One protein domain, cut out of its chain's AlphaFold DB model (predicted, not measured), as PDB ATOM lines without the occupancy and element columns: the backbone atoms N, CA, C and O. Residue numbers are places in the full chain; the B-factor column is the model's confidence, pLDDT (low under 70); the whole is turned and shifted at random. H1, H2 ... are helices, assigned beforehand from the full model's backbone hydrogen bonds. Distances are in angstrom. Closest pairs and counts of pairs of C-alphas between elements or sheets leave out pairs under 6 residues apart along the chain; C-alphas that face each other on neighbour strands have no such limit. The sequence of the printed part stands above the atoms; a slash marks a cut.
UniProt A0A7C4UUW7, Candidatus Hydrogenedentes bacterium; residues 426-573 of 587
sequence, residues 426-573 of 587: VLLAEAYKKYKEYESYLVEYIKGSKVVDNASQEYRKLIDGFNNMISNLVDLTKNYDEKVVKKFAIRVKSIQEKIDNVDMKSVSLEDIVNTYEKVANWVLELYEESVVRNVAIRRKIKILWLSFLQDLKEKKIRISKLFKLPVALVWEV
ATOM      1  N   VAL A 426      -3.605 -29.342 -10.724       82.19
ATOM      2  CA  VAL A 426      -4.311 -30.631 -10.631       82.19
ATOM      3  C   VAL A 426      -4.565 -30.974  -9.163       82.19
ATOM      4  O   VAL A 426      -5.713 -31.153  -8.775       82.19
ATOM      5  N   LEU A 427      -3.524 -30.896  -8.323       84.31
ATOM      6  CA  LEU A 427      -3.637 -31.069  -6.867       84.31
ATOM      7  C   LEU A 427      -4.684 -30.156  -6.218       84.31
ATOM      8  O   LEU A 427      -5.428 -30.583  -5.337       84.31
ATOM      9  N   LEU A 428      -4.701 -28.874  -6.598       86.62
ATOM     10  CA  LEU A 428      -5.670 -27.916  -6.072       86.62
ATOM     11  C   LEU A 428      -7.079 -28.221  -6.584       86.62
ATOM     12  O   LEU A 428      -8.010 -28.196  -5.790       86.62
ATOM     13  N   ALA A 429      -7.243 -28.546  -7.867       86.00
ATOM     14  CA  ALA A 429      -8.544 -28.884  -8.443       86.00
ATOM     15  C   ALA A 429      -9.155 -30.112  -7.752       86.00
ATOM     16  O   ALA A 429     -10.330 -30.112  -7.396       86.00
ATOM     17  N   GLU A 430      -8.345 -31.138  -7.496       86.31
ATOM     18  CA  GLU A 430      -8.781 -32.329  -6.773       86.31
ATOM     19  C   GLU A 430      -9.108 -32.037  -5.302       86.31
ATOM     20  O   GLU A 430     -10.101 -32.545  -4.786       86.31
ATOM     21  N   ALA A 431      -8.335 -31.177  -4.633       86.38
ATOM     22  CA  ALA A 431      -8.638 -30.759  -3.266       86.38
ATOM     23  C   ALA A 431      -9.957 -29.979  -3.170       86.38
ATOM     24  O   ALA A 431     -10.760 -30.243  -2.279       86.38
ATOM     25  N   TYR A 432     -10.209 -29.066  -4.111       88.81
ATOM     26  CA  TYR A 432     -11.475 -28.339  -4.218       88.81
ATOM     27  C   TYR A 432     -12.648 -29.281  -4.517       88.81
ATOM     28  O   TYR A 432     -13.711 -29.148  -3.916       88.81
ATOM     29  N   LYS A 433     -12.442 -30.297  -5.364       85.94
ATOM     30  CA  LYS A 433     -13.429 -31.361  -5.590       85.94
ATOM     31  C   LYS A 433     -13.748 -32.116  -4.294       85.94
ATOM     32  O   LYS A 433     -14.917 -32.298  -3.980       85.94
ATOM     33  N   LYS A 434     -12.730 -32.522  -3.526       84.75
ATOM     34  CA  LYS A 434     -12.903 -33.236  -2.246       84.75
ATOM     35  C   LYS A 434     -13.589 -32.382  -1.184       84.75
ATOM     36  O   LYS A 434     -14.419 -32.886  -0.437       84.75
ATOM     37  N   TYR A 435     -13.265 -31.096  -1.150       85.56
ATOM     38  CA  TYR A 435     -13.932 -30.123  -0.295       85.56
ATOM     39  C   TYR A 435     -15.430 -30.013  -0.626       85.56
ATOM     40  O   TYR A 435     -16.260 -30.157   0.267       85.56
ATOM     41  N   LYS A 436     -15.782 -29.870  -1.910       82.00
ATOM     42  CA  LYS A 436     -17.182 -29.825  -2.370       82.00
ATOM     43  C   LYS A 436     -17.948 -31.124  -2.091       82.00
ATOM     44  O   LYS A 436     -19.106 -31.086  -1.688       82.00
ATOM     45  N   GLU A 437     -17.304 -32.284  -2.264       83.31
ATOM     46  CA  GLU A 437     -17.878 -33.587  -1.884       83.31
ATOM     47  C   GLU A 437     -18.236 -33.623  -0.384       83.31
ATOM     48  O   GLU A 437     -19.293 -34.134  -0.014       83.31
ATOM     49  N   TYR A 438     -17.396 -33.033   0.474       82.19
ATOM     50  CA  TYR A 438     -17.657 -32.925   1.909       82.19
ATOM     51  C   TYR A 438     -18.766 -31.912   2.246       82.19
ATOM     52  O   TYR A 438     -19.628 -32.218   3.067       82.19
ATOM     53  N   GLU A 439     -18.803 -30.742   1.600       77.94
ATOM     54  CA  GLU A 439     -19.919 -29.792   1.750       77.94
ATOM     55  C   GLU A 439     -21.258 -30.429   1.356       77.94
ATOM     56  O   GLU A 439     -22.234 -30.339   2.100       77.94
ATOM     57  N   SER A 440     -21.296 -31.154   0.234       75.81
ATOM     58  CA  SER A 440     -22.486 -31.897  -0.194       75.81
ATOM     59  C   SER A 440     -22.924 -32.930   0.851       75.81
ATOM     60  O   SER A 440     -24.114 -33.028   1.155       75.81
ATOM     61  N   TYR A 441     -21.971 -33.661   1.442       79.50
ATOM     62  CA  TYR A 441     -22.240 -34.586   2.544       79.50
ATOM     63  C   TYR A 441     -22.846 -33.870   3.760       79.50
ATOM     64  O   TYR A 441     -23.843 -34.349   4.296       79.50
ATOM     65  N   LEU A 442     -22.309 -32.713   4.168       73.50
ATOM     66  CA  LEU A 442     -22.868 -31.922   5.272       73.50
ATOM     67  C   LEU A 442     -24.322 -31.519   5.000       73.50
ATOM     68  O   LEU A 442     -25.171 -31.638   5.881       73.50
ATOM     69  N   VAL A 443     -24.634 -31.090   3.776       70.31
ATOM     70  CA  VAL A 443     -26.000 -30.707   3.389       70.31
ATOM     71  C   VAL A 443     -26.963 -31.896   3.433       70.31
ATOM     72  O   VAL A 443     -28.089 -31.766   3.917       70.31
ATOM     73  N   GLU A 444     -26.555 -33.060   2.926       71.69
ATOM     74  CA  GLU A 444     -27.373 -34.279   2.987       71.69
ATOM     75  C   GLU A 444     -27.573 -34.757   4.426       71.69
ATOM     76  O   GLU A 444     -28.680 -35.143   4.805       71.69
ATOM     77  N   TYR A 445     -26.528 -34.652   5.240       71.62
ATOM     78  CA  TYR A 445     -26.553 -34.979   6.653       71.62
ATOM     79  C   TYR A 445     -27.587 -34.141   7.416       71.62
ATOM     80  O   TYR A 445     -28.466 -34.698   8.070       71.62
ATOM     81  N   ILE A 446     -27.579 -32.816   7.236       67.75
ATOM     82  CA  ILE A 446     -28.569 -31.900   7.835       67.75
ATOM     83  C   ILE A 446     -30.005 -32.302   7.476       67.75
ATOM     84  O   ILE A 446     -30.893 -32.245   8.321       67.75
ATOM     85  N   LYS A 447     -30.247 -32.724   6.228       65.44
ATOM     86  CA  LYS A 447     -31.583 -33.137   5.763       65.44
ATOM     87  C   LYS A 447     -32.034 -34.478   6.342       65.44
ATOM     88  O   LYS A 447     -33.230 -34.683   6.533       65.44
ATOM     89  N   GLY A 448     -31.098 -35.405   6.538       64.06
ATOM     90  CA  GLY A 448     -31.373 -36.758   7.023       64.06
ATOM     91  C   GLY A 448     -31.491 -36.859   8.544       64.06
ATOM     92  O   GLY A 448     -32.151 -37.771   9.047       64.06
ATOM     93  N   SER A 449     -30.878 -35.934   9.283       62.50
ATOM     94  CA  SER A 449     -30.849 -35.962  10.744       62.50
ATOM     95  C   SER A 449     -32.148 -35.415  11.343       62.50
ATOM     96  O   SER A 449     -32.402 -34.212  11.357       62.50
ATOM     97  N   LYS A 450     -32.976 -36.306  11.906       56.81
ATOM     98  CA  LYS A 450     -34.049 -35.900  12.824       56.81
ATOM     99  C   LYS A 450     -33.404 -35.413  14.121       56.81
ATOM    100  O   LYS A 450     -32.778 -36.189  14.840       56.81
ATOM    101  N   VAL A 451     -33.516 -34.113  14.373       54.81
ATOM    102  CA  VAL A 451     -33.023 -33.461  15.588       54.81
ATOM    103  C   VAL A 451     -33.662 -34.145  16.802       54.81
ATOM    104  O   VAL A 451     -34.876 -34.327  16.813       54.81
ATOM    105  N   VAL A 452     -32.836 -34.521  17.786       53.25
ATOM    106  CA  VAL A 452     -33.068 -34.462  19.251       53.25
ATOM    107  C   VAL A 452     -32.469 -35.657  20.027       53.25
ATOM    108  O   VAL A 452     -31.984 -35.432  21.131       53.25
ATOM    109  N   ASP A 453     -32.344 -36.872  19.482       52.91
ATOM    110  CA  ASP A 453     -32.089 -38.021  20.382       52.91
ATOM    111  C   ASP A 453     -30.612 -38.383  20.657       52.91
ATOM    112  O   ASP A 453     -30.347 -39.112  21.615       52.91
ATOM    113  N   ASN A 454     -29.617 -37.901  19.886       64.69
ATOM    114  CA  ASN A 454     -28.213 -38.285  20.146       64.69
ATOM    115  C   ASN A 454     -27.119 -37.350  19.573       64.69
ATOM    116  O   ASN A 454     -26.317 -37.752  18.726       64.69
ATOM    117  N   ALA A 455     -27.024 -36.108  20.064       64.44
ATOM    118  CA  ALA A 455     -26.031 -35.112  19.615       64.44
ATOM    119  C   ALA A 455     -24.568 -35.617  19.619       64.44
ATOM    120  O   ALA A 455     -23.771 -35.236  18.765       64.44
ATOM    121  N   SER A 456     -24.222 -36.529  20.536       65.56
ATOM    122  CA  SER A 456     -22.876 -37.116  20.619       65.56
ATOM    123  C   SER A 456     -22.552 -38.066  19.461       65.56
ATOM    124  O   SER A 456     -21.417 -38.110  18.993       65.56
ATOM    125  N   GLN A 457     -23.532 -38.844  18.994       70.81
ATOM    126  CA  GLN A 457     -23.355 -39.745  17.853       70.81
ATOM    127  C   GLN A 457     -23.287 -38.962  16.542       70.81
ATOM    128  O   GLN A 457     -22.488 -39.284  15.664       70.81
ATOM    129  N   GLU A 458     -24.095 -37.911  16.445       71.44
ATOM    130  CA  GLU A 458     -24.124 -37.019  15.296       71.44
ATOM    131  C   GLU A 458     -22.797 -36.247  15.152       71.44
ATOM    132  O   GLU A 458     -22.166 -36.242  14.094       71.44
ATOM    133  N   TYR A 459     -22.265 -35.731  16.261       72.06
ATOM    134  CA  TYR A 459     -20.939 -35.119  16.295       72.06
ATOM    135  C   TYR A 459     -19.815 -36.077  15.862       72.06
ATOM    136  O   TYR A 459     -18.947 -35.685  15.083       72.06
ATOM    137  N   ARG A 460     -19.839 -37.347  16.302       73.56
ATOM    138  CA  ARG A 460     -18.838 -38.349  15.881       73.56
ATOM    139  C   ARG A 460     -18.855 -38.594  14.372       73.56
ATOM    140  O   ARG A 460     -17.794 -38.616  13.765       73.56
ATOM    141  N   LYS A 461     -20.034 -38.705  13.751       76.44
ATOM    142  CA  LYS A 461     -20.143 -38.877  12.290       76.44
ATOM    143  C   LYS A 461     -19.560 -37.693  11.517       76.44
ATOM    144  O   LYS A 461     -18.988 -37.881  10.444       76.44
ATOM    145  N   LEU A 462     -19.712 -36.478  12.045       74.38
ATOM    146  CA  LEU A 462     -19.116 -35.279  11.457       74.38
ATOM    147  C   LEU A 462     -17.590 -35.268  11.612       74.38
ATOM    148  O   LEU A 462     -16.899 -34.990  10.632       74.38
ATOM    149  N   ILE A 463     -17.059 -35.660  12.781       75.31
ATOM    150  CA  ILE A 463     -15.614 -35.891  12.968       75.31
ATOM    151  C   ILE A 463     -15.099 -36.913  11.954       75.31
ATOM    152  O   ILE A 463     -14.083 -36.669  11.309       75.31
ATOM    153  N   ASP A 464     -15.778 -38.047  11.798       78.94
ATOM    154  CA  ASP A 464     -15.329 -39.120  10.909       78.94
ATOM    155  C   ASP A 464     -15.317 -38.665   9.446       78.94
ATOM    156  O   ASP A 464     -14.335 -38.875   8.731       78.94
ATOM    157  N   GLY A 465     -16.372 -37.973   9.000       78.06
ATOM    158  CA  GLY A 465     -16.420 -37.367   7.667       78.06
ATOM    159  C   GLY A 465     -15.282 -36.367   7.446       78.06
ATOM    160  O   GLY A 465     -14.621 -36.380   6.406       78.06
ATOM    161  N   PHE A 466     -15.006 -35.537   8.450       77.81
ATOM    162  CA  PHE A 466     -13.923 -34.562   8.416       77.81
ATOM    163  C   PHE A 466     -12.534 -35.222   8.375       77.81
ATOM    164  O   PHE A 466     -11.692 -34.860   7.547       77.81
ATOM    165  N   ASN A 467     -12.306 -36.242   9.202       81.19
ATOM    166  CA  ASN A 467     -11.079 -37.040   9.218       81.19
ATOM    167  C   ASN A 467     -10.844 -37.726   7.872       81.19
ATOM    168  O   ASN A 467      -9.719 -37.739   7.371       81.19
ATOM    169  N   ASN A 468     -11.909 -38.227   7.245       83.50
ATOM    170  CA  ASN A 468     -11.846 -38.787   5.901       83.50
ATOM    171  C   ASN A 468     -11.445 -37.726   4.868       83.50
ATOM    172  O   ASN A 468     -10.592 -37.999   4.023       83.50
ATOM    173  N   MET A 469     -11.990 -36.504   4.937       83.25
ATOM    174  CA  MET A 469     -11.567 -35.400   4.061       83.25
ATOM    175  C   MET A 469     -10.068 -35.106   4.222       83.25
ATOM    176  O   MET A 469      -9.347 -35.013   3.227       83.25
ATOM    177  N   ILE A 470      -9.579 -35.012   5.461       82.50
ATOM    178  CA  ILE A 470      -8.156 -34.793   5.750       82.50
ATOM    179  C   ILE A 470      -7.297 -35.926   5.195       82.50
ATOM    180  O   ILE A 470      -6.309 -35.652   4.513       82.50
ATOM    181  N   SER A 471      -7.656 -37.182   5.484       84.25
ATOM    182  CA  SER A 471      -6.901 -38.347   5.020       84.25
ATOM    183  C   SER A 471      -6.807 -38.351   3.501       84.25
ATOM    184  O   SER A 471      -5.711 -38.472   2.962       84.25
ATOM    185  N   ASN A 472      -7.925 -38.093   2.818       84.25
ATOM    186  CA  ASN A 472      -7.955 -37.979   1.366       84.25
ATOM    187  C   ASN A 472      -6.999 -36.894   0.857       84.25
ATOM    188  O   ASN A 472      -6.241 -37.160  -0.066       84.25
ATOM    189  N   LEU A 473      -6.979 -35.695   1.453       83.62
ATOM    190  CA  LEU A 473      -6.056 -34.618   1.055       83.62
ATOM    191  C   LEU A 473      -4.579 -34.968   1.317       83.62
ATOM    192  O   LEU A 473      -3.693 -34.608   0.534       83.62
ATOM    193  N   VAL A 474      -4.294 -35.671   2.416       84.38
ATOM    194  CA  VAL A 474      -2.951 -36.187   2.716       84.38
ATOM    195  C   VAL A 474      -2.539 -37.224   1.670       84.38
ATOM    196  O   VAL A 474      -1.440 -37.134   1.126       84.38
ATOM    197  N   ASP A 475      -3.413 -38.169   1.338       83.94
ATOM    198  CA  ASP A 475      -3.151 -39.198   0.330       83.94
ATOM    199  C   ASP A 475      -2.942 -38.596  -1.062       83.94
ATOM    200  O   ASP A 475      -2.003 -38.966  -1.766       83.94
ATOM    201  N   LEU A 476      -3.734 -37.580  -1.405       81.00
ATOM    202  CA  LEU A 476      -3.611 -36.825  -2.649       81.00
ATOM    203  C   LEU A 476      -2.227 -36.179  -2.801       81.00
ATOM    204  O   LEU A 476      -1.661 -36.134  -3.889       81.00
ATOM    205  N   THR A 477      -1.642 -35.715  -1.694       79.81
ATOM    206  CA  THR A 477      -0.324 -35.060  -1.689       79.81
ATOM    207  C   THR A 477       0.856 -36.021  -1.592       79.81
ATOM    208  O   THR A 477       1.951 -35.650  -2.029       79.81
ATOM    209  N   LYS A 478       0.658 -37.252  -1.087       80.06
ATOM    210  CA  LYS A 478       1.712 -38.288  -0.996       80.06
ATOM    211  C   LYS A 478       2.352 -38.584  -2.347       80.06
ATOM    212  O   LYS A 478       3.561 -38.779  -2.410       80.06
ATOM    213  N   ASN A 479       1.559 -38.546  -3.413       69.44
ATOM    214  CA  ASN A 479       2.021 -38.844  -4.766       69.44
ATOM    215  C   ASN A 479       2.774 -37.682  -5.439       69.44
ATOM    216  O   ASN A 479       3.266 -37.856  -6.550       69.44
ATOM    217  N   TYR A 480       2.873 -36.509  -4.795       70.00
ATOM    218  CA  TYR A 480       3.404 -35.297  -5.428       70.00
ATOM    219  C   TYR A 480       4.575 -34.638  -4.685       70.00
ATOM    220  O   TYR A 480       5.575 -34.313  -5.319       70.00
ATOM    221  N   ASP A 481       4.479 -34.375  -3.372       77.75
ATOM    222  CA  ASP A 481       5.538 -33.649  -2.640       77.75
ATOM    223  C   ASP A 481       5.535 -33.956  -1.130       77.75
ATOM    224  O   ASP A 481       4.713 -33.447  -0.362       77.75
ATOM    225  N   GLU A 482       6.527 -34.727  -0.673       80.44
ATOM    226  CA  GLU A 482       6.680 -35.134   0.731       80.44
ATOM    227  C   GLU A 482       6.834 -33.938   1.699       80.44
ATOM    228  O   GLU A 482       6.419 -34.002   2.862       80.44
ATOM    229  N   LYS A 483       7.394 -32.805   1.246       81.62
ATOM    230  CA  LYS A 483       7.510 -31.593   2.078       81.62
ATOM    231  C   LYS A 483       6.154 -30.925   2.265       81.62
ATOM    232  O   LYS A 483       5.883 -30.408   3.353       81.62
ATOM    233  N   VAL A 484       5.311 -30.927   1.231       80.69
ATOM    234  CA  VAL A 484       3.929 -30.430   1.319       80.69
ATOM    235  C   VAL A 484       3.124 -31.311   2.267       80.69
ATOM    236  O   VAL A 484       2.481 -30.763   3.161       80.69
ATOM    237  N   VAL A 485       3.250 -32.639   2.153       82.19
ATOM    238  CA  VAL A 485       2.605 -33.613   3.053       82.19
ATOM    239  C   VAL A 485       2.972 -33.336   4.509       82.19
ATOM    240  O   VAL A 485       2.087 -33.119   5.335       82.19
ATOM    241  N   LYS A 486       4.272 -33.259   4.836       83.88
ATOM    242  CA  LYS A 486       4.737 -32.985   6.210       83.88
ATOM    243  C   LYS A 486       4.198 -31.656   6.738       83.88
ATOM    244  O   LYS A 486       3.714 -31.583   7.866       83.88
ATOM    245  N   LYS A 487       4.253 -30.599   5.924       83.69
ATOM    246  CA  LYS A 487       3.773 -29.265   6.310       83.69
ATOM    247  C   LYS A 487       2.260 -29.245   6.546       83.69
ATOM    248  O   LYS A 487       1.821 -28.623   7.514       83.69
ATOM    249  N   PHE A 488       1.484 -29.894   5.680       85.38
ATOM    250  CA  PHE A 488       0.033 -29.984   5.806       85.38
ATOM    251  C   PHE A 488      -0.360 -30.815   7.032       85.38
ATOM    252  O   PHE A 488      -1.094 -30.313   7.879       85.38
ATOM    253  N   ALA A 489       0.230 -32.002   7.207       83.12
ATOM    254  CA  ALA A 489      -0.035 -32.891   8.339       83.12
ATOM    255  C   ALA A 489       0.211 -32.215   9.701       83.12
ATOM    256  O   ALA A 489      -0.632 -32.302  10.590       83.12
ATOM    257  N   ILE A 490       1.315 -31.470   9.858       83.25
ATOM    258  CA  ILE A 490       1.606 -30.720  11.096       83.25
ATOM    259  C   ILE A 490       0.512 -29.685  11.389       83.25
ATOM    260  O   ILE A 490       0.070 -29.536  12.526       83.25
ATOM    261  N   ARG A 491       0.082 -28.945  10.362       82.19
ATOM    262  CA  ARG A 491      -0.908 -27.874  10.517       82.19
ATOM    263  C   ARG A 491      -2.293 -28.430  10.826       82.19
ATOM    264  O   ARG A 491      -2.963 -27.895  11.703       82.19
ATOM    265  N   VAL A 492      -2.688 -29.509  10.157       81.19
ATOM    266  CA  VAL A 492      -3.981 -30.159  10.385       81.19
ATOM    267  C   VAL A 492      -4.039 -30.819  11.759       81.19
ATOM    268  O   VAL A 492      -5.037 -30.652  12.449       81.19
ATOM    269  N   LYS A 493      -2.956 -31.459  12.222       81.25
ATOM    270  CA  LYS A 493      -2.903 -32.037  13.574       81.25
ATOM    271  C   LYS A 493      -3.237 -31.004  14.657       81.25
ATOM    272  O   LYS A 493      -4.012 -31.290  15.559       81.25
ATOM    273  N   SER A 494      -2.743 -29.772  14.508       76.19
ATOM    274  CA  SER A 494      -3.051 -28.676  15.441       76.19
ATOM    275  C   SER A 494      -4.520 -28.221  15.434       76.19
ATOM    276  O   SER A 494      -4.968 -27.585  16.387       76.19
ATOM    277  N   ILE A 495      -5.260 -28.497  14.353       75.38
ATOM    278  CA  ILE A 495      -6.709 -28.271  14.271       75.38
ATOM    279  C   ILE A 495      -7.445 -29.449  14.892       75.38
ATOM    280  O   ILE A 495      -8.349 -29.225  15.689       75.38
ATOM    281  N   GLN A 496      -7.040 -30.675  14.558       73.19
ATOM    282  CA  GLN A 496      -7.637 -31.898  15.085       73.19
ATOM    283  C   GLN A 496      -7.636 -31.887  16.615       73.19
ATOM    284  O   GLN A 496      -8.686 -31.993  17.234       73.19
ATOM    285  N   GLU A 497      -6.484 -31.570  17.215       75.81
ATOM    286  CA  GLU A 497      -6.338 -31.423  18.666       75.81
ATOM    287  C   GLU A 497      -7.276 -30.353  19.254       75.81
ATOM    288  O   GLU A 497      -7.655 -30.444  20.415       75.81
ATOM    289  N   LYS A 498      -7.671 -29.324  18.495       71.12
ATOM    290  CA  LYS A 498      -8.632 -28.314  18.969       71.12
ATOM    291  C   LYS A 498     -10.075 -28.779  18.848       71.12
ATOM    292  O   LYS A 498     -10.866 -28.428  19.714       71.12
ATOM    293  N   ILE A 499     -10.406 -29.522  17.792       70.12
ATOM    294  CA  ILE A 499     -11.748 -30.073  17.566       70.12
ATOM    295  C   ILE A 499     -12.042 -31.142  18.612       70.12
ATOM    296  O   ILE A 499     -13.076 -31.065  19.265       70.12
ATOM    297  N   ASP A 500     -11.097 -32.055  18.836       69.62
ATOM    298  CA  ASP A 500     -11.228 -33.160  19.792       69.62
ATOM    299  C   ASP A 500     -11.426 -32.669  21.245       69.62
ATOM    300  O   ASP A 500     -11.893 -33.418  22.099       69.62
ATOM    301  N   ASN A 501     -11.100 -31.399  21.523       68.25
ATOM    302  CA  ASN A 501     -11.220 -30.749  22.831       68.25
ATOM    303  C   ASN A 501     -12.458 -29.828  22.976       68.25
ATOM    304  O   ASN A 501     -12.549 -29.092  23.961       68.25
ATOM    305  N   VAL A 502     -13.403 -29.817  22.024       67.00
ATOM    306  CA  VAL A 502     -14.635 -29.003  22.113       67.00
ATOM    307  C   VAL A 502     -15.660 -29.660  23.051       67.00
ATOM    308  O   VAL A 502     -16.051 -30.808  22.849       67.00
ATOM    309  N   ASP A 503     -16.137 -28.924  24.064       62.19
ATOM    310  CA  ASP A 503     -17.184 -29.393  24.988       62.19
ATOM    311  C   ASP A 503     -18.568 -29.399  24.308       62.19
ATOM    312  O   ASP A 503     -19.037 -28.381  23.797       62.19
ATOM    313  N   MET A 504     -19.225 -30.562  24.300       58.78
ATOM    314  CA  MET A 504     -20.448 -30.833  23.532       58.78
ATOM    315  C   MET A 504     -21.759 -30.524  24.266       58.78
ATOM    316  O   MET A 504     -22.835 -30.725  23.705       58.78
ATOM    317  N   LYS A 505     -21.718 -30.095  25.530       56.44
ATOM    318  CA  LYS A 505     -22.912 -30.117  26.394       56.44
ATOM    319  C   LYS A 505     -24.005 -29.085  26.074       56.44
ATOM    320  O   LYS A 505     -25.064 -29.154  26.694       56.44
ATOM    321  N   SER A 506     -23.810 -28.158  25.132       52.28
ATOM    322  CA  SER A 506     -24.789 -27.083  24.879       52.28
ATOM    323  C   SER A 506     -24.777 -26.506  23.455       52.28
ATOM    324  O   SER A 506     -24.903 -25.295  23.291       52.28
ATOM    325  N   VAL A 507     -24.575 -27.333  22.427       64.25
ATOM    326  CA  VAL A 507     -24.406 -26.853  21.042       64.25
ATOM    327  C   VAL A 507     -25.564 -27.353  20.175       64.25
ATOM    328  O   VAL A 507     -25.841 -28.553  20.156       64.25
ATOM    329  N   SER A 508     -26.271 -26.450  19.486       70.00
ATOM    330  CA  SER A 508     -27.338 -26.839  18.550       70.00
ATOM    331  C   SER A 508     -26.755 -27.560  17.321       70.00
ATOM    332  O   SER A 508     -25.579 -27.389  17.001       70.00
ATOM    333  N   LEU A 509     -27.551 -28.361  16.598       68.00
ATOM    334  CA  LEU A 509     -27.092 -29.004  15.351       68.00
ATOM    335  C   LEU A 509     -26.598 -27.966  14.332       68.00
ATOM    336  O   LEU A 509     -25.604 -28.194  13.648       68.00
ATOM    337  N   GLU A 510     -27.269 -26.818  14.270       68.88
ATOM    338  CA  GLU A 510     -26.895 -25.703  13.408       68.88
ATOM    339  C   GLU A 510     -25.527 -25.121  13.799       68.88
ATOM    340  O   GLU A 510     -24.666 -24.928  12.945       68.88
ATOM    341  N   ASP A 511     -25.266 -24.933  15.093       69.25
ATOM    342  CA  ASP A 511     -23.959 -24.489  15.591       69.25
ATOM    343  C   ASP A 511     -22.845 -25.507  15.305       69.25
ATOM    344  O   ASP A 511     -21.723 -25.120  14.953       69.25
ATOM    345  N   ILE A 512     -23.139 -26.808  15.435       69.56
ATOM    346  CA  ILE A 512     -22.215 -27.891  15.078       69.56
ATOM    347  C   ILE A 512     -21.886 -27.799  13.584       69.56
ATOM    348  O   ILE A 512     -20.716 -27.686  13.222       69.56
ATOM    349  N   VAL A 513     -22.895 -27.788  12.717       69.94
ATOM    350  CA  VAL A 513     -22.732 -27.711  11.258       69.94
ATOM    351  C   VAL A 513     -21.954 -26.460  10.850       69.94
ATOM    352  O   VAL A 513     -20.952 -26.576  10.148       69.94
ATOM    353  N   ASN A 514     -22.332 -25.288  11.363       71.38
ATOM    354  CA  ASN A 514     -21.646 -24.022  11.099       71.38
ATOM    355  C   ASN A 514     -20.177 -24.065  11.541       71.38
ATOM    356  O   ASN A 514     -19.300 -23.453  10.925       71.38
ATOM    357  N   THR A 515     -19.883 -24.775  12.631       73.50
ATOM    358  CA  THR A 515     -18.510 -24.994  13.091       73.50
ATOM    359  C   THR A 515     -17.755 -25.894  12.117       73.50
ATOM    360  O   THR A 515     -16.638 -25.550  11.731       73.50
ATOM    361  N   TYR A 516     -18.356 -26.991  11.655       73.50
ATOM    362  CA  TYR A 516     -17.726 -27.892  10.686       73.50
ATOM    363  C   TYR A 516     -17.515 -27.253   9.318       73.50
ATOM    364  O   TYR A 516     -16.468 -27.472   8.717       73.50
ATOM    365  N   GLU A 517     -18.438 -26.421   8.848       74.12
ATOM    366  CA  GLU A 517     -18.264 -25.652   7.615       74.12
ATOM    367  C   GLU A 517     -17.065 -24.695   7.735       74.12
ATOM    368  O   GLU A 517     -16.184 -24.661   6.871       74.12
ATOM    369  N   LYS A 518     -16.952 -23.969   8.858       75.75
ATOM    370  CA  LYS A 518     -15.790 -23.101   9.140       75.75
ATOM    371  C   LYS A 518     -14.484 -23.889   9.198       75.75
ATOM    372  O   LYS A 518     -13.459 -23.435   8.690       75.75
ATOM    373  N   VAL A 519     -14.507 -25.055   9.833       75.12
ATOM    374  CA  VAL A 519     -13.343 -25.929   9.980       75.12
ATOM    375  C   VAL A 519     -12.921 -26.519   8.631       75.12
ATOM    376  O   VAL A 519     -11.730 -26.520   8.320       75.12
ATOM    377  N   ALA A 520     -13.865 -26.975   7.807       78.69
ATOM    378  CA  ALA A 520     -13.582 -27.500   6.476       78.69
ATOM    379  C   ALA A 520     -12.949 -26.429   5.584       78.69
ATOM    380  O   ALA A 520     -11.910 -26.677   4.964       78.69
ATOM    381  N   ASN A 521     -13.509 -25.215   5.601       82.00
ATOM    382  CA  ASN A 521     -12.917 -24.047   4.953       82.00
ATOM    383  C   ASN A 521     -11.474 -23.833   5.425       82.00
ATOM    384  O   ASN A 521     -10.565 -23.660   4.614       82.00
ATOM    385  N   TRP A 522     -11.231 -23.904   6.735       81.69
ATOM    386  CA  TRP A 522      -9.892 -23.726   7.290       81.69
ATOM    387  C   TRP A 522      -8.909 -24.818   6.840       81.69
ATOM    388  O   TRP A 522      -7.751 -24.517   6.541       81.69
ATOM    389  N   VAL A 523      -9.347 -26.074   6.729       83.25
ATOM    390  CA  VAL A 523      -8.514 -27.160   6.192       83.25
ATOM    391  C   VAL A 523      -8.152 -26.914   4.734       83.25
ATOM    392  O   VAL A 523      -6.973 -27.032   4.386       83.25
ATOM    393  N   LEU A 524      -9.118 -26.513   3.901       86.50
ATOM    394  CA  LEU A 524      -8.848 -26.132   2.516       86.50
ATOM    395  C   LEU A 524      -7.830 -24.985   2.464       86.50
ATOM    396  O   LEU A 524      -6.824 -25.068   1.758       86.50
ATOM    397  N   GLU A 525      -8.008 -23.956   3.292       86.88
ATOM    398  CA  GLU A 525      -7.073 -22.838   3.384       86.88
ATOM    399  C   GLU A 525      -5.657 -23.272   3.790       86.88
ATOM    400  O   GLU A 525      -4.666 -22.796   3.225       86.88
ATOM    401  N   LEU A 526      -5.525 -24.176   4.761       86.06
ATOM    402  CA  LEU A 526      -4.228 -24.711   5.164       86.06
ATOM    403  C   LEU A 526      -3.581 -25.549   4.066       86.06
ATOM    404  O   LEU A 526      -2.351 -25.511   3.927       86.06
ATOM    405  N   TYR A 527      -4.383 -26.298   3.310       86.44
ATOM    406  CA  TYR A 527      -3.923 -27.077   2.171       86.44
ATOM    407  C   TYR A 527      -3.359 -26.153   1.086       86.44
ATOM    408  O   TYR A 527      -2.204 -26.305   0.684       86.44
ATOM    409  N   GLU A 528      -4.094 -25.103   0.713       89.00
ATOM    410  CA  GLU A 528      -3.653 -24.073  -0.235       89.00
ATOM    411  C   GLU A 528      -2.320 -23.434   0.166       89.00
ATOM    412  O   GLU A 528      -1.400 -23.308  -0.644       89.00
ATOM    413  N   GLU A 529      -2.172 -23.056   1.437       88.19
ATOM    414  CA  GLU A 529      -0.924 -22.497   1.953       88.19
ATOM    415  C   GLU A 529       0.238 -23.499   1.969       88.19
ATOM    416  O   GLU A 529       1.421 -23.112   1.988       88.19
ATOM    417  N   SER A 530      -0.081 -24.789   2.048       85.06
ATOM    418  CA  SER A 530       0.901 -25.868   2.045       85.06
ATOM    419  C   SER A 530       1.400 -26.117   0.625       85.06
ATOM    420  O   SER A 530       2.613 -26.116   0.419       85.06
ATOM    421  N   VAL A 531       0.490 -26.180  -0.352       84.75
ATOM    422  CA  VAL A 531       0.790 -26.389  -1.779       84.75
ATOM    423  C   VAL A 531       1.420 -25.143  -2.427       84.75
ATOM    424  O   VAL A 531       2.412 -25.237  -3.168       84.75
ATOM    425  N   VAL A 532       0.894 -23.948  -2.126       87.25
ATOM    426  CA  VAL A 532       1.286 -22.675  -2.750       87.25
ATOM    427  C   VAL A 532       1.874 -21.708  -1.717       87.25
ATOM    428  O   VAL A 532       1.190 -20.887  -1.108       87.25
ATOM    429  N   ARG A 533       3.208 -21.724  -1.579       85.44
ATOM    430  CA  ARG A 533       3.960 -20.869  -0.630       85.44
ATOM    431  C   ARG A 533       3.564 -19.386  -0.673       85.44
ATOM    432  O   ARG A 533       3.512 -18.743   0.373       85.44
ATOM    433  N   ASN A 534       3.308 -18.838  -1.860       88.31
ATOM    434  CA  ASN A 534       2.994 -17.416  -2.021       88.31
ATOM    435  C   ASN A 534       1.603 -17.040  -1.489       88.31
ATOM    436  O   ASN A 534       1.437 -15.901  -1.066       88.31
ATOM    437  N   VAL A 535       0.656 -17.981  -1.410       88.88
ATOM    438  CA  VAL A 535      -0.644 -17.770  -0.741       88.88
ATOM    439  C   VAL A 535      -0.438 -17.573   0.758       88.88
ATOM    440  O   VAL A 535      -0.937 -16.611   1.334       88.88
ATOM    441  N   ALA A 536       0.403 -18.404   1.382       86.19
ATOM    442  CA  ALA A 536       0.735 -18.258   2.799       86.19
ATOM    443  C   ALA A 536       1.394 -16.901   3.108       86.19
ATOM    444  O   ALA A 536       1.112 -16.279   4.131       86.19
ATOM    445  N   ILE A 537       2.279 -16.417   2.226       87.62
ATOM    446  CA  ILE A 537       2.909 -15.096   2.382       87.62
ATOM    447  C   ILE A 537       1.873 -13.982   2.190       87.62
ATOM    448  O   ILE A 537       1.795 -13.074   3.017       87.62
ATOM    449  N   ARG A 538       1.035 -14.085   1.153       89.12
ATOM    450  CA  ARG A 538      -0.042 -13.138   0.851       89.12
ATOM    451  C   ARG A 538      -0.988 -12.943   2.036       89.12
ATOM    452  O   ARG A 538      -1.246 -11.805   2.430       89.12
ATOM    453  N   ARG A 539      -1.463 -14.039   2.636       89.69
ATOM    454  CA  ARG A 539      -2.361 -14.015   3.801       89.69
ATOM    455  C   ARG A 539      -1.693 -13.402   5.031       89.69
ATOM    456  O   ARG A 539      -2.300 -12.567   5.697       89.69
ATOM    457  N   LYS A 540      -0.413 -13.707   5.283       88.62
ATOM    458  CA  LYS A 540       0.370 -13.053   6.351       88.62
ATOM    459  C   LYS A 540       0.494 -11.542   6.148       88.62
ATOM    460  O   LYS A 540       0.353 -10.794   7.113       88.62
ATOM    461  N   ILE A 541       0.727 -11.088   4.915       88.12
ATOM    462  CA  ILE A 541       0.789  -9.657   4.578       88.12
ATOM    463  C   ILE A 541      -0.573  -8.989   4.786       88.12
ATOM    464  O   ILE A 541      -0.643  -7.924   5.395       88.12
ATOM    465  N   LYS A 542      -1.667  -9.630   4.363       86.25
ATOM    466  CA  LYS A 542      -3.030  -9.139   4.612       86.25
ATOM    467  C   LYS A 542      -3.309  -8.978   6.111       86.25
ATOM    468  O   LYS A 542      -3.804  -7.934   6.524       86.25
ATOM    469  N   ILE A 543      -2.955  -9.973   6.929       87.38
ATOM    470  CA  ILE A 543      -3.100  -9.912   8.393       87.38
ATOM    471  C   ILE A 543      -2.261  -8.768   8.977       87.38
ATOM    472  O   ILE A 543      -2.753  -8.027   9.827       87.38
ATOM    473  N   LEU A 544      -1.022  -8.582   8.502       87.56
ATOM    474  CA  LEU A 544      -0.170  -7.467   8.920       87.56
ATOM    475  C   LEU A 544      -0.833  -6.113   8.627       87.56
ATOM    476  O   LEU A 544      -0.870  -5.266   9.518       87.56
ATOM    477  N   TRP A 545      -1.400  -5.926   7.431       85.69
ATOM    478  CA  TRP A 545      -2.102  -4.696   7.048       85.69
ATOM    479  C   TRP A 545      -3.363  -4.447   7.870       85.69
ATOM    480  O   TRP A 545      -3.540  -3.345   8.383       85.69
ATOM    481  N   LEU A 546      -4.225  -5.453   8.028       85.50
ATOM    482  CA  LEU A 546      -5.446  -5.326   8.830       85.50
ATOM    483  C   LEU A 546      -5.115  -4.973  10.280       85.50
ATOM    484  O   LEU A 546      -5.704  -4.057  10.849       85.50
ATOM    485  N   SER A 547      -4.117  -5.649  10.845       85.56
ATOM    486  CA  SER A 547      -3.649  -5.380  12.199       85.56
ATOM    487  C   SER A 547      -3.019  -3.990  12.330       85.56
ATOM    488  O   SER A 547      -3.187  -3.340  13.354       85.56
ATOM    489  N   PHE A 548      -2.318  -3.504  11.303       85.44
ATOM    490  CA  PHE A 548      -1.769  -2.147  11.281       85.44
ATOM    491  C   PHE A 548      -2.864  -1.073  11.173       85.44
ATOM    492  O   PHE A 548      -2.823  -0.080  11.892       85.44
ATOM    493  N   LEU A 549      -3.877  -1.281  10.326       84.69
ATOM    494  CA  LEU A 549      -5.036  -0.386  10.217       84.69
ATOM    495  C   LEU A 549      -5.838  -0.331  11.522       84.69
ATOM    496  O   LEU A 549      -6.319   0.735  11.907       84.69
ATOM    497  N   GLN A 550      -5.960  -1.464  12.214       85.31
ATOM    498  CA  GLN A 550      -6.580  -1.519  13.531       85.31
ATOM    499  C   GLN A 550      -5.756  -0.750  14.572       85.31
ATOM    500  O   GLN A 550      -6.313   0.107  15.253       85.31
ATOM    501  N   ASP A 551      -4.439  -0.968  14.636       86.31
ATOM    502  CA  ASP A 551      -3.545  -0.205  15.518       86.31
ATOM    503  C   ASP A 551      -3.644   1.310  15.254       86.31
ATOM    504  O   ASP A 551      -3.652   2.098  16.198       86.31
ATOM    505  N   LEU A 552      -3.742   1.731  13.986       85.38
ATOM    506  CA  LEU A 552      -3.936   3.136  13.610       85.38
ATOM    507  C   LEU A 552      -5.264   3.688  14.133       85.38
ATOM    508  O   LEU A 552      -5.296   4.775  14.709       85.38
ATOM    509  N   LYS A 553      -6.354   2.929  13.968       86.88
ATOM    510  CA  LYS A 553      -7.682   3.298  14.475       86.88
ATOM    511  C   LYS A 553      -7.688   3.414  16.002       86.88
ATOM    512  O   LYS A 553      -8.319   4.314  16.546       86.88
ATOM    513  N   GLU A 554      -6.964   2.529  16.680       90.50
ATOM    514  CA  GLU A 554      -6.834   2.494  18.140       90.50
ATOM    515  C   GLU A 554      -5.735   3.425  18.681       90.50
ATOM    516  O   GLU A 554      -5.567   3.519  19.896       90.50
ATOM    517  N   LYS A 555      -4.986   4.118  17.809       86.38
ATOM    518  CA  LYS A 555      -3.806   4.938  18.148       86.38
ATOM    519  C   LYS A 555      -2.721   4.170  18.934       86.38
ATOM    520  O   LYS A 555      -2.000   4.754  19.738       86.38
ATOM    521  N   LYS A 556      -2.577   2.862  18.692       86.88
ATOM    522  CA  LYS A 556      -1.648   1.937  19.376       86.88
ATOM    523  C   LYS A 556      -0.641   1.307  18.405       86.88
ATOM    524  O   LYS A 556      -0.562   0.086  18.280       86.88
ATOM    525  N   ILE A 557       0.138   2.127  17.697       78.00
ATOM    526  CA  ILE A 557       1.093   1.635  16.687       78.00
ATOM    527  C   ILE A 557       2.257   0.896  17.360       78.00
ATOM    528  O   ILE A 557       3.065   1.492  18.070       78.00
ATOM    529  N   ARG A 558       2.395  -0.408  17.091       80.62
ATOM    530  CA  ARG A 558       3.553  -1.193  17.549       80.62
ATOM    531  C   ARG A 558       4.740  -1.032  16.592       80.62
ATOM    532  O   ARG A 558       4.660  -1.450  15.438       80.62
ATOM    533  N   ILE A 559       5.874  -0.527  17.089       77.25
ATOM    534  CA  ILE A 559       7.114  -0.308  16.311       77.25
ATOM    535  C   ILE A 559       7.578  -1.581  15.576       77.25
ATOM    536  O   ILE A 559       7.989  -1.525  14.420       77.25
ATOM    537  N   SER A 560       7.434  -2.759  16.192       80.19
ATOM    538  CA  SER A 560       7.807  -4.045  15.582       80.19
ATOM    539  C   SER A 560       7.044  -4.383  14.294       80.19
ATOM    540  O   SER A 560       7.536  -5.164  13.477       80.19
ATOM    541  N   LYS A 561       5.853  -3.805  14.079       79.56
ATOM    542  CA  LYS A 561       5.099  -3.953  12.825       79.56
ATOM    543  C   LYS A 561       5.630  -3.025  11.734       79.56
ATOM    544  O   LYS A 561       5.663  -3.450  10.583       79.56
ATOM    545  N   LEU A 562       6.109  -1.825  12.084       78.75
ATOM    546  CA  LEU A 562       6.680  -0.868  11.125       78.75
ATOM    547  C   LEU A 562       7.874  -1.471  10.378       78.75
ATOM    548  O   LEU A 562       7.949  -1.349   9.162       78.75
ATOM    549  N   PHE A 563       8.733  -2.229  11.065       84.88
ATOM    550  CA  PHE A 563       9.861  -2.931  10.434       84.88
ATOM    551  C   PHE A 563       9.450  -4.021   9.431       84.88
ATOM    552  O   PHE A 563      10.235  -4.384   8.559       84.88
ATOM    553  N   LYS A 564       8.223  -4.548   9.522       85.31
ATOM    554  CA  LYS A 564       7.704  -5.569   8.597       85.31
ATOM    555  C   LYS A 564       7.016  -4.963   7.369       85.31
ATOM    556  O   LYS A 564       6.849  -5.666   6.372       85.31
ATOM    557  N   LEU A 565       6.635  -3.682   7.419       83.81
ATOM    558  CA  LEU A 565       5.935  -3.005   6.323       83.81
ATOM    559  C   LEU A 565       6.782  -2.870   5.046       83.81
ATOM    560  O   LEU A 565       6.231  -3.162   3.988       83.81
ATOM    561  N   PRO A 566       8.088  -2.524   5.080       87.38
ATOM    562  CA  PRO A 566       8.901  -2.457   3.864       87.38
ATOM    563  C   PRO A 566       8.938  -3.785   3.104       87.38
ATOM    564  O   PRO A 566       8.745  -3.814   1.895       87.38
ATOM    565  N   VAL A 567       9.104  -4.903   3.818       84.81
ATOM    566  CA  VAL A 567       9.115  -6.244   3.212       84.81
ATOM    567  C   VAL A 567       7.755  -6.581   2.597       84.81
ATOM    568  O   VAL A 567       7.690  -7.104   1.485       84.81
ATOM    569  N   ALA A 568       6.665  -6.254   3.297       85.75
ATOM    570  CA  ALA A 568       5.313  -6.435   2.780       85.75
ATOM    571  C   ALA A 568       5.053  -5.579   1.528       85.75
ATOM    572  O   ALA A 568       4.497  -6.085   0.558       85.75
ATOM    573  N   LEU A 569       5.503  -4.322   1.520       86.31
ATOM    574  CA  LEU A 569       5.391  -3.408   0.381       86.31
ATOM    575  C   LEU A 569       6.178  -3.911  -0.830       86.31
ATOM    576  O   LEU A 569       5.631  -3.958  -1.926       86.31
ATOM    577  N   VAL A 570       7.429  -4.338  -0.643       88.31
ATOM    578  CA  VAL A 570       8.246  -4.911  -1.726       88.31
ATOM    579  C   VAL A 570       7.561  -6.137  -2.327       88.31
ATOM    580  O   VAL A 570       7.499  -6.277  -3.548       88.31
ATOM    581  N   TRP A 571       7.006  -7.009  -1.481       90.00
ATOM    582  CA  TRP A 571       6.270  -8.180  -1.945       90.00
ATOM    583  C   TRP A 571       5.014  -7.789  -2.738       90.00
ATOM    584  O   TRP A 571       4.808  -8.318  -3.828       90.00
ATOM    585  N   GLU A 572       4.210  -6.845  -2.238       85.94
ATOM    586  CA  GLU A 572       3.000  -6.338  -2.910       85.94
ATOM    587  C   GLU A 572       3.327  -5.690  -4.261       85.94
ATOM    588  O   GLU A 572       2.656  -5.968  -5.252       85.94
ATOM    589  N   VAL A 573       4.389  -4.884  -4.340       86.94
ATOM    590  CA  VAL A 573       4.840  -4.267  -5.597       86.94
ATOM    591  C   VAL A 573       5.288  -5.338  -6.588       86.94
ATOM    592  O   VAL A 573       4.840  -5.337  -7.733       86.94
TER     593      VAL A 573
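AT A GLANCE: This is residues 426 to 573 of the 587 residues of a protein of Candidatus Hydrogenedentes bacterium (UniProt A0A7C4UUW7). Four long helices, H1 to H4, form an up-and-down bundle, and H5 leaves one end of it as an arm, meeting H4 at a corner to make a V. The chain then folds back near H5 through the short H6 and H7. The printed part has 148 residues with seven named helices, H1 to H7 in chain order, and no named strand; its class is all helix. It is loose, with a radius of gyration of the C-alphas of 18.9 A, and spans 55 by 42 by 23 A, only just flat.

IN THESE COORDINATES: H1, residues 426 to 448, begins with C-alpha 426 at (-4.311, -30.631, -10.631) and is 32.9 A long. H2 is residues 455 to 478, 34.7 A; H3 residues 482 to 499, 25.5 A; H4 residues 509 to 531, 32.8 A; H5 residues 533 to 553, 30.8 A. H6 is residues 559 to 562, and H7, residues 565 to 573, ends with C-alpha 573 at (4.840, -4.267, -5.597).

HOW THE PARTS SIT: H1 and H2, a helical hairpin, touch at a shallow tilt of 13 degrees, the closest C-alphas being those of Ala 431 and Leu 473, 6.3 A. H4, the hub, touches H1 at Tyr 435 and Leu 524, closest C-alphas 7.0 A apart. H5 and H4 touch only at the corner, C-alphas of Glu 529 and Ala 536 at 4.6 A, a steep tilt of 61 degrees. H7 is close to H5 but not clearly touching, C-alphas of Ile 541 and Ala 568 at 5.8 A. Every O i to N i+4 pair is within hydrogen-bond range in H1, H2, H4, H5 and H7, and 12 of 14 in H3; H6 is too short for one.

THE WHOLE: The farthest C-alphas, of Asp 453 and Pro 566, are 56.7 A apart. The printed part has no cut and no long link. Mean pLDDT of the printed part is 78.8; residues 446 to 456, 479, 500 to 507 and 509 to 513 are under 70.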